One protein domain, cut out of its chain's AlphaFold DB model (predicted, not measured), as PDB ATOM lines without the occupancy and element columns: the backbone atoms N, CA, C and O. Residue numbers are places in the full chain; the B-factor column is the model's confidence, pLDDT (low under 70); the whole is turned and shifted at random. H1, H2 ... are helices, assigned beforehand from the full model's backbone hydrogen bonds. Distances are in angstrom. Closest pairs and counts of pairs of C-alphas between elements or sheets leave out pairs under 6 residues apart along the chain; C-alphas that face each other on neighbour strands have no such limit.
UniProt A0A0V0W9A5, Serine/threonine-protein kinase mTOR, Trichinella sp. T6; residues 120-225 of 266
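Overview. This is residues 120 to 225 of the 266 residues of the protein "Serine/threonine-protein kinase mTOR" of Trichinella sp. T6 (UniProt A0A0V0W9A5). Three long helices, H1, H2 and H3, stand as an up-and-down bundle, their centres making a triangle with H3 nearest the middle of the domain. On the side of H2 and H3 away from H1 lie three shorter helices: H4 crosses H2 near one end, H5 packs on the last residues of H2, and H6 packs on H3, while little H7 touches no helix. The printed part has 106 residues with seven named helices, H1 to H7 in chain order, and no named strand: the class is all helix. The whole is compact, with a radius of gyration of the C-alphas of 13.3 A, and spans 40 by 29 by 27 A.

Arrangement. H1, residues 120 to 137, and H2, residues 139 to 158, form a helical hairpin at a shallow tilt of 27 degrees, opposite ways; they touch through residues 131 to 135 and 141 to 146 alone, closest at the C-alphas of Ala 134 and Thr 142, 4.8 A. H2 and H3, residues 165 to 181, form another hairpin, also at 27 degrees; their closest C-alphas, of Ala 153 and Ala 171, are 4.4 A apart. H1 touches H3, the same way, at a tilt of 37 degrees, only just steep, with the C-alphas of Val 127 and Val 174 at 6.1 A. H4, residues 183 to 189, touches H2 at a steep tilt of 61 degrees, closest at the C-alphas of Thr 143 and Phe 185, 5.8 A. H3 and H4 only just touch, only at the corner, with 3 pairs of C-alphas within 8 A. H5, residues 191 to 202, touches H2, closest at the C-alphas of Leu 157 and Ala 200, 6.7 A. H6, residues 206 to 215, touches H3 at a shallow tilt of 17 degrees, closest at the C-alphas of Leu 169 and Glu 208, 6.5 A. H7, residues 221 to 225, is apart from H6. Every O i to N i+4 pair is within hydrogen-bond range in H1, H2, H3, H6 and H7; in H5 it is 6 of 8, and in H4 1 of 3, beside 4 of 4 O i to N i+3 pairs.

Along the chain. H1 begins at C-alpha 120 (12.859, 54.964, 46.329) and is 26.2 A long. H2 is 28.5 A long, H3 24.5 A, H5 17.8 A and H6 14.2 A. H3 begins at C-alpha 165 (20.461, 50.773, 53.884), and H7 ends at C-alpha 225 (13.046, 31.949, 35.683).

Size, cuts and confidence. The C-alphas of Leu 137 and Gly 204, the two farthest apart, are 40.3 A apart. The printed part has no cut and no long link. The mean pLDDT of the printed part is 71.4; residues 159 to 165, residue 190 and residues 192 to 225 are under 70.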
ATOM      1  N   ALA A 120      12.833  55.957  47.398       79.19
ATOM      2  CA  ALA A 120      12.859  54.964  46.329       79.19
ATOM      3  C   ALA A 120      12.199  55.442  45.023       79.19
ATOM      4  O   ALA A 120      12.682  55.113  43.936       79.19
ATOM      5  N   ASN A 121      11.114  56.219  45.105       79.88
ATOM      6  CA  ASN A 121      10.404  56.710  43.922       79.88
ATOM      7  C   ASN A 121      11.257  57.740  43.182       79.88
ATOM      8  O   ASN A 121      11.354  57.731  41.957       79.88
ATOM      9  N   LEU A 122      11.929  58.598  43.939       85.00
ATOM     10  CA  LEU A 122      12.813  59.622  43.409       85.00
ATOM     11  C   LEU A 122      14.058  59.008  42.753       85.00
ATOM     12  O   LEU A 122      14.442  59.428  41.658       85.00
ATOM     13  N   VAL A 123      14.629  57.955  43.355       85.75
ATOM     14  CA  VAL A 123      15.703  57.159  42.739       85.75
ATOM     15  C   VAL A 123      15.238  56.552  41.417       85.75
ATOM     16  O   VAL A 123      15.909  56.685  40.393       85.75
ATOM     17  N   GLN A 124      14.061  55.924  41.417       83.88
ATOM     18  CA  GLN A 124      13.489  55.294  40.233       83.88
ATOM     19  C   GLN A 124      13.269  56.301  39.096       83.88
ATOM     20  O   GLN A 124      13.634  56.032  37.951       83.88
ATOM     21  N   LEU A 125      12.691  57.465  39.405       83.25
ATOM     22  CA  LEU A 125      12.456  58.536  38.439       83.25
ATOM     23  C   LEU A 125      13.769  59.070  37.859       83.25
ATOM     24  O   LEU A 125      13.863  59.249  36.644       83.25
ATOM     25  N   ALA A 126      14.789  59.284  38.696       89.38
ATOM     26  CA  ALA A 126      16.071  59.825  38.254       89.38
ATOM     27  C   ALA A 126      16.802  58.877  37.291       89.38
ATOM     28  O   ALA A 126      17.248  59.302  36.221       89.38
ATOM     29  N   VAL A 127      16.868  57.586  37.632       89.56
ATOM     30  CA  VAL A 127      17.492  56.560  36.778       89.56
ATOM     31  C   VAL A 127      16.715  56.394  35.475       89.56
ATOM     32  O   VAL A 127      17.318  56.348  34.405       89.56
ATOM     33  N   ARG A 128      15.374  56.369  35.540       86.06
ATOM     34  CA  ARG A 128      14.522  56.296  34.344       86.06
ATOM     35  C   ARG A 128      14.773  57.444  33.390       86.06
ATOM     36  O   ARG A 128      14.986  57.214  32.200       86.06
ATOM     37  N   ALA A 129      14.752  58.669  33.911       87.94
ATOM     38  CA  ALA A 129      15.014  59.854  33.115       87.94
ATOM     39  C   ALA A 129      16.402  59.754  32.467       87.94
ATOM     40  O   ALA A 129      16.503  59.836  31.248       87.94
ATOM     41  N   GLY A 130      17.451  59.472  33.245       88.19
ATOM     42  CA  GLY A 130      18.823  59.390  32.742       88.19
ATOM     43  C   GLY A 130      19.030  58.317  31.667       88.19
ATOM     44  O   GLY A 130      19.616  58.601  30.623       88.19
ATOM     45  N   ALA A 131      18.483  57.115  31.865       87.00
ATOM     46  CA  ALA A 131      18.575  56.028  30.892       87.00
ATOM     47  C   ALA A 131      17.841  56.356  29.580       87.00
ATOM     48  O   ALA A 131      18.368  56.117  28.493       87.00
ATOM     49  N   HIS A 132      16.653  56.967  29.658       83.94
ATOM     50  CA  HIS A 132      15.927  57.414  28.468       83.94
ATOM     51  C   HIS A 132      16.622  58.568  27.739       83.94
ATOM     52  O   HIS A 132      16.547  58.629  26.512       83.94
ATOM     53  N   LEU A 133      17.308  59.461  28.461       84.00
ATOM     54  CA  LEU A 133      18.157  60.481  27.844       84.00
ATOM     55  C   LEU A 133      19.298  59.828  27.054       84.00
ATOM     56  O   LEU A 133      19.547  60.215  25.914       84.00
ATOM     57  N   ALA A 134      19.974  58.837  27.641       84.94
ATOM     58  CA  ALA A 134      21.113  58.170  27.013       84.94
ATOM     59  C   ALA A 134      20.701  57.409  25.740       84.94
ATOM     60  O   ALA A 134      21.343  57.570  24.700       84.94
ATOM     61  N   LEU A 135      19.576  56.681  25.797       83.25
ATOM     62  CA  LEU A 135      19.004  55.939  24.664       83.25
ATOM     63  C   LEU A 135      18.669  56.816  23.458       83.25
ATOM     64  O   LEU A 135      18.759  56.362  22.319       83.25
ATOM     65  N   ARG A 136      18.257  58.062  23.694       76.94
ATOM     66  CA  ARG A 136      17.923  59.002  22.616       76.94
ATOM     67  C   ARG A 136      19.162  59.532  21.911       76.94
ATOM     68  O   ARG A 136      19.100  59.797  20.717       76.94
ATOM     69  N   LEU A 137      20.264  59.674  22.647       77.38
ATOM     70  CA  LEU A 137      21.461  60.326  22.146       77.38
ATOM     71  C   LEU A 137      22.257  59.413  21.214       77.38
ATOM     72  O   LEU A 137      22.462  59.754  20.059       77.38
ATOM     73  N   SER A 138      22.734  58.260  21.689       79.31
ATOM     74  CA  SER A 138      23.368  57.250  20.832       79.31
ATOM     75  C   SER A 138      23.548  55.923  21.565       79.31
ATOM     76  O   SER A 138      23.551  55.863  22.798       79.31
ATOM     77  N   ASN A 139      23.783  54.853  20.801       82.31
ATOM     78  CA  ASN A 139      24.117  53.548  21.372       82.31
ATOM     79  C   ASN A 139      25.409  53.605  22.199       82.31
ATOM     80  O   ASN A 139      25.450  53.023  23.275       82.31
ATOM     81  N   LEU A 140      26.426  54.351  21.745       84.12
ATOM     82  CA  LEU A 140      27.685  54.514  22.480       84.12
ATOM     83  C   LEU A 140      27.451  55.187  23.838       84.12
ATOM     84  O   LEU A 140      27.882  54.670  24.862       84.12
ATOM     85  N   TYR A 141      26.710  56.301  23.864       82.31
ATOM     86  CA  TYR A 141      26.389  56.985  25.119       82.31
ATOM     87  C   TYR A 141      25.530  56.124  26.043       82.31
ATOM     88  O   TYR A 141      25.686  56.201  27.259       82.31
ATOM     89  N   THR A 142      24.649  55.293  25.486       85.31
ATOM     90  CA  THR A 142      23.858  54.340  26.271       85.31
ATOM     91  C   THR A 142      24.744  53.289  26.925       85.31
ATOM     92  O   THR A 142      24.608  53.073  28.126       85.31
ATOM     93  N   THR A 143      25.667  52.677  26.175       88.31
ATOM     94  CA  THR A 143      26.622  51.702  26.718       88.31
ATOM     95  C   THR A 143      27.426  52.309  27.866       88.31
ATOM     96  O   THR A 143      27.429  51.761  28.964       88.31
ATOM     97  N   GLU A 144      28.027  53.482  27.650       88.38
ATOM     98  CA  GLU A 144      28.834  54.167  28.668       88.38
ATOM     99  C   GLU A 144      28.005  54.565  29.897       88.38
ATOM    100  O   GLU A 144      28.445  54.408  31.038       88.38
ATOM    101  N   TYR A 145      26.781  55.061  29.685       88.94
ATOM    102  CA  TYR A 145      25.879  55.429  30.773       88.94
ATOM    103  C   TYR A 145      25.497  54.210  31.618       88.94
ATOM    104  O   TYR A 145      25.628  54.258  32.840       88.94
ATOM    105  N   VAL A 146      25.068  53.115  30.980       89.62
ATOM    106  CA  VAL A 146      24.683  51.873  31.664       89.62
ATOM    107  C   VAL A 146      25.873  51.294  32.421       89.62
ATOM    108  O   VAL A 146      25.737  50.985  33.602       89.62
ATOM    109  N   TYR A 147      27.045  51.205  31.791       90.06
ATOM    110  CA  TYR A 147      28.254  50.696  32.435       90.06
ATOM    111  C   TYR A 147      28.633  51.503  33.684       90.06
ATOM    112  O   TYR A 147      28.870  50.929  34.749       90.06
ATOM    113  N   PHE A 148      28.630  52.836  33.582       91.12
ATOM    114  CA  PHE A 148      28.931  53.720  34.707       91.12
ATOM    115  C   PHE A 148      27.949  53.532  35.871       91.12
ATOM    116  O   PHE A 148      28.370  53.390  37.020       91.12
ATOM    117  N   GLU A 149      26.644  53.522  35.588       90.12
ATOM    118  CA  GLU A 149      25.620  53.377  36.626       90.12
ATOM    119  C   GLU A 149      25.651  51.991  37.281       90.12
ATOM    120  O   GLU A 149      25.477  51.885  38.495       90.12
ATOM    121  N   LEU A 150      25.933  50.935  36.510       88.50
ATOM    122  CA  LEU A 150      26.082  49.581  37.040       88.50
ATOM    123  C   LEU A 150      27.297  49.455  37.954       88.50
ATOM    124  O   LEU A 150      27.163  48.939  39.062       88.50
ATOM    125  N   LYS A 151      28.455  49.974  37.531       88.94
ATOM    126  CA  LYS A 151      29.671  49.985  38.354       88.94
ATOM    127  C   LYS A 151      29.446  50.734  39.671       88.94
ATOM    128  O   LYS A 151      29.780  50.242  40.748       88.94
ATOM    129  N   ARG A 152      28.807  51.902  39.601       88.88
ATOM    130  CA  ARG A 152      28.464  52.696  40.786       88.88
ATOM    131  C   ARG A 152      27.497  51.954  41.716       88.88
ATOM    132  O   ARG A 152      27.676  51.962  42.930       88.88
ATOM    133  N   ALA A 153      26.496  51.272  41.159       85.44
ATOM    134  CA  ALA A 153      25.555  50.478  41.940       85.44
ATOM    135  C   ALA A 153      26.239  49.286  42.637       85.44
ATOM    136  O   ALA A 153      25.924  49.001  43.791       85.44
ATOM    137  N   THR A 154      27.204  48.617  41.997       82.56
ATOM    138  CA  THR A 154      27.977  47.545  42.654       82.56
ATOM    139  C   THR A 154      28.831  48.053  43.801       82.56
ATOM    140  O   THR A 154      28.872  47.411  44.846       82.56
ATOM    141  N   GLU A 155      29.444  49.229  43.661       86.31
ATOM    142  CA  GLU A 155      30.210  49.855  44.745       86.31
ATOM    143  C   GLU A 155      29.309  50.152  45.957       86.31
ATOM    144  O   GLU A 155      29.700  49.929  47.104       86.31
ATOM    145  N   TRP A 156      28.066  50.588  45.725       84.38
ATOM    146  CA  TRP A 156      27.084  50.793  46.793       84.38
ATOM    147  C   TRP A 156      26.665  49.493  47.487       84.38
ATOM    148  O   TRP A 156      26.523  49.497  48.711       84.38
ATOM    149  N   LEU A 157      26.512  48.389  46.747       76.25
ATOM    150  CA  LEU A 157      26.220  47.069  47.322       76.25
ATOM    151  C   LEU A 157      27.394  46.510  48.137       76.25
ATOM    152  O   LEU A 157      27.185  46.004  49.237       76.25
ATOM    153  N   GLN A 158      28.616  46.634  47.615       74.81
ATOM    154  CA  GLN A 158      29.837  46.120  48.241       74.81
ATOM    155  C   GLN A 158      30.322  46.979  49.411       74.81
ATOM    156  O   GLN A 158      31.124  46.510  50.217       74.81
ATOM    157  N   SER A 159      29.860  48.231  49.529       69.00
ATOM    158  CA  SER A 159      30.192  49.082  50.673       69.00
ATOM    159  C   SER A 159      29.647  48.458  51.971       69.00
ATOM    160  O   SER A 159      28.482  48.602  52.338       69.00
ATOM    161  N   ALA A 160      30.511  47.696  52.647       51.50
ATOM    162  CA  ALA A 160      30.225  46.749  53.729       51.50
ATOM    163  C   ALA A 160      29.806  47.386  55.071       51.50
ATOM    164  O   ALA A 160      29.930  46.775  56.130       51.50
ATOM    165  N   SER A 161      29.309  48.622  55.065       53.94
ATOM    166  CA  SER A 161      28.878  49.316  56.276       53.94
ATOM    167  C   SER A 161      27.365  49.163  56.445       53.94
ATOM    168  O   SER A 161      26.580  49.802  55.746       53.94
ATOM    169  N   THR A 162      26.968  48.316  57.397       52.84
ATOM    170  CA  THR A 162      25.586  47.976  57.796       52.84
ATOM    171  C   THR A 162      24.640  49.176  57.978       52.84
ATOM    172  O   THR A 162      23.425  48.985  57.882       52.84
ATOM    173  N   ASP A 163      25.172  50.386  58.166       54.84
ATOM    174  CA  ASP A 163      24.432  51.624  58.437       54.84
ATOM    175  C   ASP A 163      23.843  52.331  57.201       54.84
ATOM    176  O   ASP A 163      23.033  53.241  57.354       54.84
ATOM    177  N   ARG A 164      24.199  51.940  55.966       64.06
ATOM    178  CA  ARG A 164      23.731  52.627  54.738       64.06
ATOM    179  C   ARG A 164      22.721  51.810  53.929       64.06
ATOM    180  O   ARG A 164      22.946  51.500  52.760       64.06
ATOM    181  N   THR A 165      21.582  51.484  54.542       68.44
ATOM    182  CA  THR A 165      20.461  50.773  53.884       68.44
ATOM    183  C   THR A 165      19.948  51.492  52.633       68.44
ATOM    184  O   THR A 165      19.596  50.847  51.648       68.44
ATOM    185  N   ASP A 166      19.983  52.825  52.625       71.44
ATOM    186  CA  ASP A 166      19.498  53.645  51.507       71.44
ATOM    187  C   ASP A 166      20.360  53.480  50.245       71.44
ATOM    188  O   ASP A 166      19.847  53.512  49.124       71.44
ATOM    189  N   ASN A 167      21.663  53.230  50.414       77.81
ATOM    190  CA  ASN A 167      22.584  52.984  49.303       77.81
ATOM    191  C   ASN A 167      22.314  51.628  48.652       77.81
ATOM    192  O   ASN A 167      22.287  51.531  47.425       77.81
ATOM    193  N   ARG A 168      22.076  50.594  49.468       76.94
ATOM    194  CA  ARG A 168      21.747  49.247  48.988       76.94
ATOM    195  C   ARG A 168      20.414  49.242  48.251       76.94
ATOM    196  O   ARG A 168      20.329  48.745  47.129       76.94
ATOM    197  N   LEU A 169      19.399  49.886  48.831       76.12
ATOM    198  CA  LEU A 169      18.104  50.063  48.184       76.12
ATOM    199  C   LEU A 169      18.230  50.837  46.863       76.12
ATOM    200  O   LEU A 169      17.697  50.402  45.841       76.12
ATOM    201  N   SER A 170      18.972  51.948  46.857       83.25
ATOM    202  CA  SER A 170      19.208  52.735  45.642       83.25
ATOM    203  C   SER A 170      19.894  51.908  44.552       83.25
ATOM    204  O   SER A 170      19.463  51.935  43.401       83.25
ATOM    205  N   ALA A 171      20.920  51.130  44.909       83.19
ATOM    206  CA  ALA A 171      21.652  50.272  43.981       83.19
ATOM    207  C   ALA A 171      20.750  49.229  43.314       83.19
ATOM    208  O   ALA A 171      20.763  49.082  42.092       83.19
ATOM    209  N   VAL A 172      19.907  48.558  44.104       78.56
ATOM    210  CA  VAL A 172      18.920  47.596  43.598       78.56
ATOM    211  C   VAL A 172      17.964  48.254  42.602       78.56
ATOM    212  O   VAL A 172      17.693  47.693  41.538       78.56
ATOM    213  N   ILE A 173      17.443  49.441  42.929       80.81
ATOM    214  CA  ILE A 173      16.508  50.163  42.058       80.81
ATOM    215  C   ILE A 173      17.196  50.566  40.752       80.81
ATOM    216  O   ILE A 173      16.616  50.385  39.682       80.81
ATOM    217  N   VAL A 174      18.435  51.056  40.819       86.12
ATOM    218  CA  VAL A 174      19.220  51.435  39.635       86.12
ATOM    219  C   VAL A 174      19.399  50.239  38.708       86.12
ATOM    220  O   VAL A 174      19.040  50.314  37.534       86.12
ATOM    221  N   MET A 175      19.877  49.109  39.235       83.75
ATOM    222  CA  MET A 175      20.087  47.895  38.444       83.75
ATOM    223  C   MET A 175      18.788  47.393  37.810       83.75
ATOM    224  O   MET A 175      18.766  47.066  36.624       83.75
ATOM    225  N   LYS A 176      17.688  47.383  38.573       79.88
ATOM    226  CA  LYS A 176      16.362  47.013  38.067       79.88
ATOM    227  C   LYS A 176      15.944  47.885  36.888       79.88
ATOM    228  O   LYS A 176      15.514  47.363  35.862       79.88
ATOM    229  N   GLU A 177      15.971  49.204  37.061       82.25
ATOM    230  CA  GLU A 177      15.447  50.117  36.048       82.25
ATOM    231  C   GLU A 177      16.304  50.082  34.782       82.25
ATOM    232  O   GLU A 177      15.758  50.085  33.682       82.25
ATOM    233  N   LEU A 178      17.625  49.925  34.904       85.56
ATOM    234  CA  LEU A 178      18.502  49.732  33.745       85.56
ATOM    235  C   LEU A 178      18.223  48.414  33.018       85.56
ATOM    236  O   LEU A 178      18.143  48.410  31.790       85.56
ATOM    237  N   ALA A 179      18.007  47.317  33.750       83.19
ATOM    238  CA  ALA A 179      17.634  46.034  33.156       83.19
ATOM    239  C   ALA A 179      16.280  46.096  32.425       83.19
ATOM    240  O   ALA A 179      16.076  45.393  31.438       83.19
ATOM    241  N   TYR A 180      15.355  46.942  32.891       82.94
ATOM    242  CA  TYR A 180      14.057  47.152  32.249       82.94
ATOM    243  C   TYR A 180      14.145  48.054  31.006       82.94
ATOM    244  O   TYR A 180      13.541  47.750  29.981       82.94
ATOM    245  N   ILE A 181      14.887  49.161  31.088       81.31
ATOM    246  CA  ILE A 181      14.930  50.199  30.045       81.31
ATOM    247  C   ILE A 181      15.910  49.845  28.924       81.31
ATOM    248  O   ILE A 181      15.628  50.097  27.753       81.31
ATOM    249  N   ALA A 182      17.062  49.275  29.275       82.19
ATOM    250  CA  ALA A 182      18.173  49.015  28.367       82.19
ATOM    251  C   ALA A 182      18.677  47.559  28.499       82.19
ATOM    252  O   ALA A 182      19.862  47.343  28.769       82.19
ATOM    253  N   PRO A 183      17.813  46.543  28.286       83.19
ATOM    254  CA  PRO A 183      18.139  45.139  28.554       83.19
ATOM    255  C   PRO A 183      19.354  44.641  27.761       83.19
ATOM    256  O   PRO A 183      20.199  43.942  28.312       83.19
ATOM    257  N   THR A 184      19.487  45.034  26.491       85.31
ATOM    258  CA  THR A 184      20.613  44.623  25.634       85.31
ATOM    259  C   THR A 184      21.955  45.124  26.167       85.31
ATOM    260  O   THR A 184      22.918  44.365  26.217       85.31
ATOM    261  N   PHE A 185      22.011  46.387  26.597       86.00
ATOM    262  CA  PHE A 185      23.222  47.011  27.138       86.00
ATOM    263  C   PHE A 185      23.547  46.471  28.534       86.00
ATOM    264  O   PHE A 185      24.703  46.218  28.854       86.00
ATOM    265  N   PHE A 186      22.521  46.215  29.350       83.19
ATOM    266  CA  PHE A 186      22.677  45.573  30.654       83.19
ATOM    267  C   PHE A 186      23.247  44.148  30.525       83.19
ATOM    268  O   PHE A 186      24.145  43.758  31.278       83.19
ATOM    269  N   TYR A 187      22.770  43.371  29.542       81.50
ATOM    270  CA  TYR A 187      23.191  41.980  29.349       81.50
ATOM    271  C   TYR A 187      24.688  41.840  29.045       81.50
ATOM    272  O   TYR A 187      25.331  40.907  29.515       81.50
ATOM    273  N   GLN A 188      25.272  42.808  28.331       84.12
ATOM    274  CA  GLN A 188      26.707  42.821  28.012       84.12
ATOM    275  C   GLN A 188      27.602  42.822  29.256       84.12
ATOM    276  O   GLN A 188      28.724  42.325  29.217       84.12
ATOM    277  N   HIS A 189      27.101  43.365  30.362       78.00
ATOM    278  CA  HIS A 189      27.858  43.537  31.592       78.00
ATOM    279  C   HIS A 189      27.566  42.437  32.621       78.00
ATOM    280  O   HIS A 189      28.394  42.164  33.478       78.00
ATOM    281  N   THR A 190      26.445  41.735  32.466       64.88
ATOM    282  CA  THR A 190      25.784  40.852  33.438       64.88
ATOM    283  C   THR A 190      26.642  39.814  34.194       64.88
ATOM    284  O   THR A 190      26.397  39.662  35.393       64.88
ATOM    285  N   PRO A 191      27.649  39.128  33.608       70.88
ATOM    286  CA  PRO A 191      28.392  38.077  34.318       70.88
ATOM    287  C   PRO A 191      29.045  38.534  35.630       70.88
ATOM    288  O   PRO A 191      28.968  37.828  36.623       70.88
ATOM    289  N   HIS A 192      29.623  39.737  35.665       68.06
ATOM    290  CA  HIS A 192      30.300  40.265  36.857       68.06
ATOM    291  C   HIS A 192      29.324  40.757  37.946       68.06
ATOM    292  O   HIS A 192      29.671  40.839  39.123       68.06
ATOM    293  N   PHE A 193      28.088  41.091  37.565       65.69
ATOM    294  CA  PHE A 193      27.106  41.702  38.469       65.69
ATOM    295  C   PHE A 193      26.306  40.666  39.243       65.69
ATOM    296  O   PHE A 193      25.859  40.958  40.352       65.69
ATOM    297  N   PHE A 194      26.125  39.464  38.687       67.81
ATOM    298  CA  PHE A 194      25.386  38.409  39.370       67.81
ATOM    299  C   PHE A 194      26.036  38.012  40.691       67.81
ATOM    300  O   PHE A 194      25.320  37.915  41.682       67.81
ATOM    301  N   ASP A 195      27.362  37.884  40.736       69.44
ATOM    302  CA  ASP A 195      28.081  37.509  41.958       69.44
ATOM    303  C   ASP A 195      27.835  38.528  43.085       69.44
ATOM    304  O   ASP A 195      27.432  38.163  44.189       69.44
ATOM    305  N   CYS A 196      27.928  39.824  42.768       66.62
ATOM    306  CA  CYS A 196      27.685  40.912  43.722       66.62
ATOM    307  C   CYS A 196      26.234  40.942  44.232       66.62
ATOM    308  O   CYS A 196      25.971  41.260  45.393       66.62
ATOM    309  N   ILE A 197      25.270  40.638  43.357       65.88
ATOM    310  CA  ILE A 197      23.849  40.596  43.718       65.88
ATOM    311  C   ILE A 197      23.560  39.365  44.581       65.88
ATOM    312  O   ILE A 197      22.834  39.481  45.567       65.88
ATOM    313  N   PHE A 198      24.114  38.198  44.241       67.56
ATOM    314  CA  PHE A 198      23.936  36.981  45.030       67.56
ATOM    315  C   PHE A 198      24.513  37.141  46.436       67.56
ATOM    316  O   PHE A 198      23.832  36.795  47.398       67.56
ATOM    317  N   GLU A 199      25.690  37.748  46.583       65.19
ATOM    318  CA  GLU A 199      26.246  38.089  47.898       65.19
ATOM    319  C   GLU A 199      25.310  39.012  48.697       65.19
ATOM    320  O   GLU A 199      24.975  38.711  49.846       65.19
ATOM    321  N   ALA A 200      24.795  40.080  48.077       61.03
ATOM    322  CA  ALA A 200      23.850  40.995  48.722       61.03
ATOM    323  C   ALA A 200      22.511  40.323  49.098       61.03
ATOM    324  O   ALA A 200      21.894  40.674  50.101       61.03
ATOM    325  N   LEU A 201      22.057  39.334  48.318       59.94
ATOM    326  CA  LEU A 201      20.852  38.547  48.598       59.94
ATOM    327  C   LEU A 201      21.039  37.543  49.738       59.94
ATOM    328  O   LEU A 201      20.061  37.171  50.395       59.94
ATOM    329  N   MET A 202      22.261  37.067  49.959       62.53
ATOM    330  CA  MET A 202      22.570  36.138  51.045       62.53
ATOM    331  C   MET A 202      22.706  36.863  52.391       62.53
ATOM    332  O   MET A 202      22.443  36.256  53.429       62.53
ATOM    333  N   ASP A 203      22.988  38.169  52.379       58.03
ATOM    334  CA  ASP A 203      22.926  39.032  53.560       58.03
ATOM    335  C   ASP A 203      21.465  39.151  54.075       58.03
ATOM    336  O   ASP A 203      20.499  39.350  53.332       58.03
ATOM    337  N   GLY A 204      21.254  38.932  55.373       51.31
ATOM    338  CA  GLY A 204      19.973  38.540  55.982       51.31
ATOM    339  C   GLY A 204      18.876  39.615  56.079       51.31
ATOM    340  O   GLY A 204      17.875  39.394  56.764       51.31
ATOM    341  N   LYS A 205      19.006  40.777  55.428       57.88
ATOM    342  CA  LYS A 205      18.035  41.884  55.538       57.88
ATOM    343  C   LYS A 205      16.811  41.659  54.631       57.88
ATOM    344  O   LYS A 205      16.758  42.051  53.470       57.88
ATOM    345  N   VAL A 206      15.780  41.025  55.193       48.44
ATOM    346  CA  VAL A 206      14.532  40.570  54.534       48.44
ATOM    347  C   VAL A 206      13.749  41.663  53.769       48.44
ATOM    348  O   VAL A 206      13.052  41.346  52.804       48.44
ATOM    349  N   LEU A 207      13.870  42.947  54.126       50.75
ATOM    350  CA  LEU A 207      13.142  44.044  53.460       50.75
ATOM    351  C   LEU A 207      13.680  44.382  52.060       50.75
ATOM    352  O   LEU A 207      12.892  44.641  51.148       50.75
ATOM    353  N   GLU A 208      14.998  44.305  51.859       52.41
ATOM    354  CA  GLU A 208      15.619  44.502  50.545       52.41
ATOM    355  C   GLU A 208      15.174  43.386  49.586       52.41
ATOM    356  O   GLU A 208      14.796  43.668  48.451       52.41
ATOM    357  N   LYS A 209      15.042  42.141  50.071       51.22
ATOM    358  CA  LYS A 209      14.530  40.999  49.288       51.22
ATOM    359  C   LYS A 209      13.112  41.221  48.771       51.22
ATOM    360  O   LYS A 209      12.831  40.891  47.627       51.22
ATOM    361  N   ILE A 210      12.210  41.796  49.568       47.12
ATOM    362  CA  ILE A 210      10.820  42.053  49.146       47.12
ATOM    363  C   ILE A 210      10.769  43.140  48.068       47.12
ATOM    364  O   ILE A 210       9.982  43.020  47.128       47.12
ATOM    365  N   LEU A 211      11.613  44.171  48.165       48.03
ATOM    366  CA  LEU A 211      11.750  45.198  47.132       48.03
ATOM    367  C   LEU A 211      12.383  44.637  45.863       48.03
ATOM    368  O   LEU A 211      11.844  44.903  44.797       48.03
ATOM    369  N   ILE A 212      13.416  43.798  45.975       47.25
ATOM    370  CA  ILE A 212      14.038  43.051  44.875       47.25
ATOM    371  C   ILE A 212      13.009  42.122  44.189       47.25
ATOM    372  O   ILE A 212      12.814  42.187  42.978       47.25
ATOM    373  N   ILE A 213      12.254  41.321  44.945       45.66
ATOM    374  CA  ILE A 213      11.253  40.365  44.432       45.66
ATOM    375  C   ILE A 213      10.022  41.079  43.845       45.66
ATOM    376  O   ILE A 213       9.533  40.689  42.782       45.66
ATOM    377  N   LYS A 214       9.513  42.150  44.477       44.47
ATOM    378  CA  LYS A 214       8.438  42.987  43.897       44.47
ATOM    379  C   LYS A 214       8.920  43.746  42.664       44.47
ATOM    380  O   LYS A 214       8.165  43.894  41.708       44.47
ATOM    381  N   SER A 215      10.174  44.190  42.668       42.28
ATOM    382  CA  SER A 215      10.861  44.802  41.531       42.28
ATOM    383  C   SER A 215      10.912  43.862  40.322       42.28
ATOM    384  O   SER A 215      10.606  44.270  39.201       42.28
ATOM    385  N   TYR A 216      11.183  42.584  40.568       44.38
ATOM    386  CA  TYR A 216      11.251  41.539  39.557       44.38
ATOM    387  C   TYR A 216       9.885  41.080  39.005       44.38
ATOM    388  O   TYR A 216       9.840  40.376  37.998       44.38
ATOM    389  N   ARG A 217       8.747  41.554  39.538       38.22
ATOM    390  CA  ARG A 217       7.415  41.381  38.912       38.22
ATOM    391  C   ARG A 217       7.111  42.425  37.821       38.22
ATOM    392  O   ARG A 217       5.953  42.759  37.601       38.22
ATOM    393  N   SER A 218       8.119  42.918  37.099       39.66
ATOM    394  CA  SER A 218       7.926  43.608  35.815       39.66
ATOM    395  C   SER A 218       8.537  42.764  34.699       39.66
ATOM    396  O   SER A 218       9.714  42.896  34.394       39.66
ATOM    397  N   ARG A 219       7.722  41.842  34.167       39.09
ATOM    398  CA  ARG A 219       7.796  41.098  32.885       39.09
ATOM    399  C   ARG A 219       9.091  40.366  32.457       39.09
ATOM    400  O   ARG A 219       8.975  39.450  31.653       39.09
ATOM    401  N   THR A 220      10.270  40.638  33.014       41.22
ATOM    402  CA  THR A 220      11.544  39.996  32.620       41.22
ATOM    403  C   THR A 220      11.859  38.738  33.433       41.22
ATOM    404  O   THR A 220      12.459  37.798  32.919       41.22
ATOM    405  N   VAL A 221      11.402  38.637  34.684       40.75
ATOM    406  CA  VAL A 221      11.739  37.476  35.532       40.75
ATOM    407  C   VAL A 221      10.914  36.236  35.210       40.75
ATOM    408  O   VAL A 221      11.383  35.130  35.434       40.75
ATOM    409  N   ALA A 222       9.761  36.380  34.554       34.47
ATOM    410  CA  ALA A 222       9.075  35.226  33.974       34.47
ATOM    411  C   ALA A 222       9.900  34.577  32.845       34.47
ATOM    412  O   ALA A 222       9.863  33.361  32.710       34.47
ATOM    413  N   ILE A 223      10.683  35.357  32.086       37.94
ATOM    414  CA  ILE A 223      11.558  34.855  31.011       37.94
ATOM    415  C   ILE A 223      12.878  34.314  31.589       37.94
ATOM    416  O   ILE A 223      13.354  33.273  31.155       37.94
ATOM    417  N   MET A 224      13.441  34.953  32.619       35.66
ATOM    418  CA  MET A 224      14.690  34.488  33.251       35.66
ATOM    419  C   MET A 224      14.493  33.271  34.176       35.66
ATOM    420  O   MET A 224      15.344  32.385  34.195       35.66
ATOM    421  N   ILE A 225      13.362  33.154  34.887       38.62
ATOM    422  CA  ILE A 225      13.046  31.949  35.683       38.62
ATOM    423  C   ILE A 225      12.683  30.775  34.764       38.62
ATOM    424  O   ILE A 225      13.159  29.668  34.993       38.62
TER     425      ILE A 225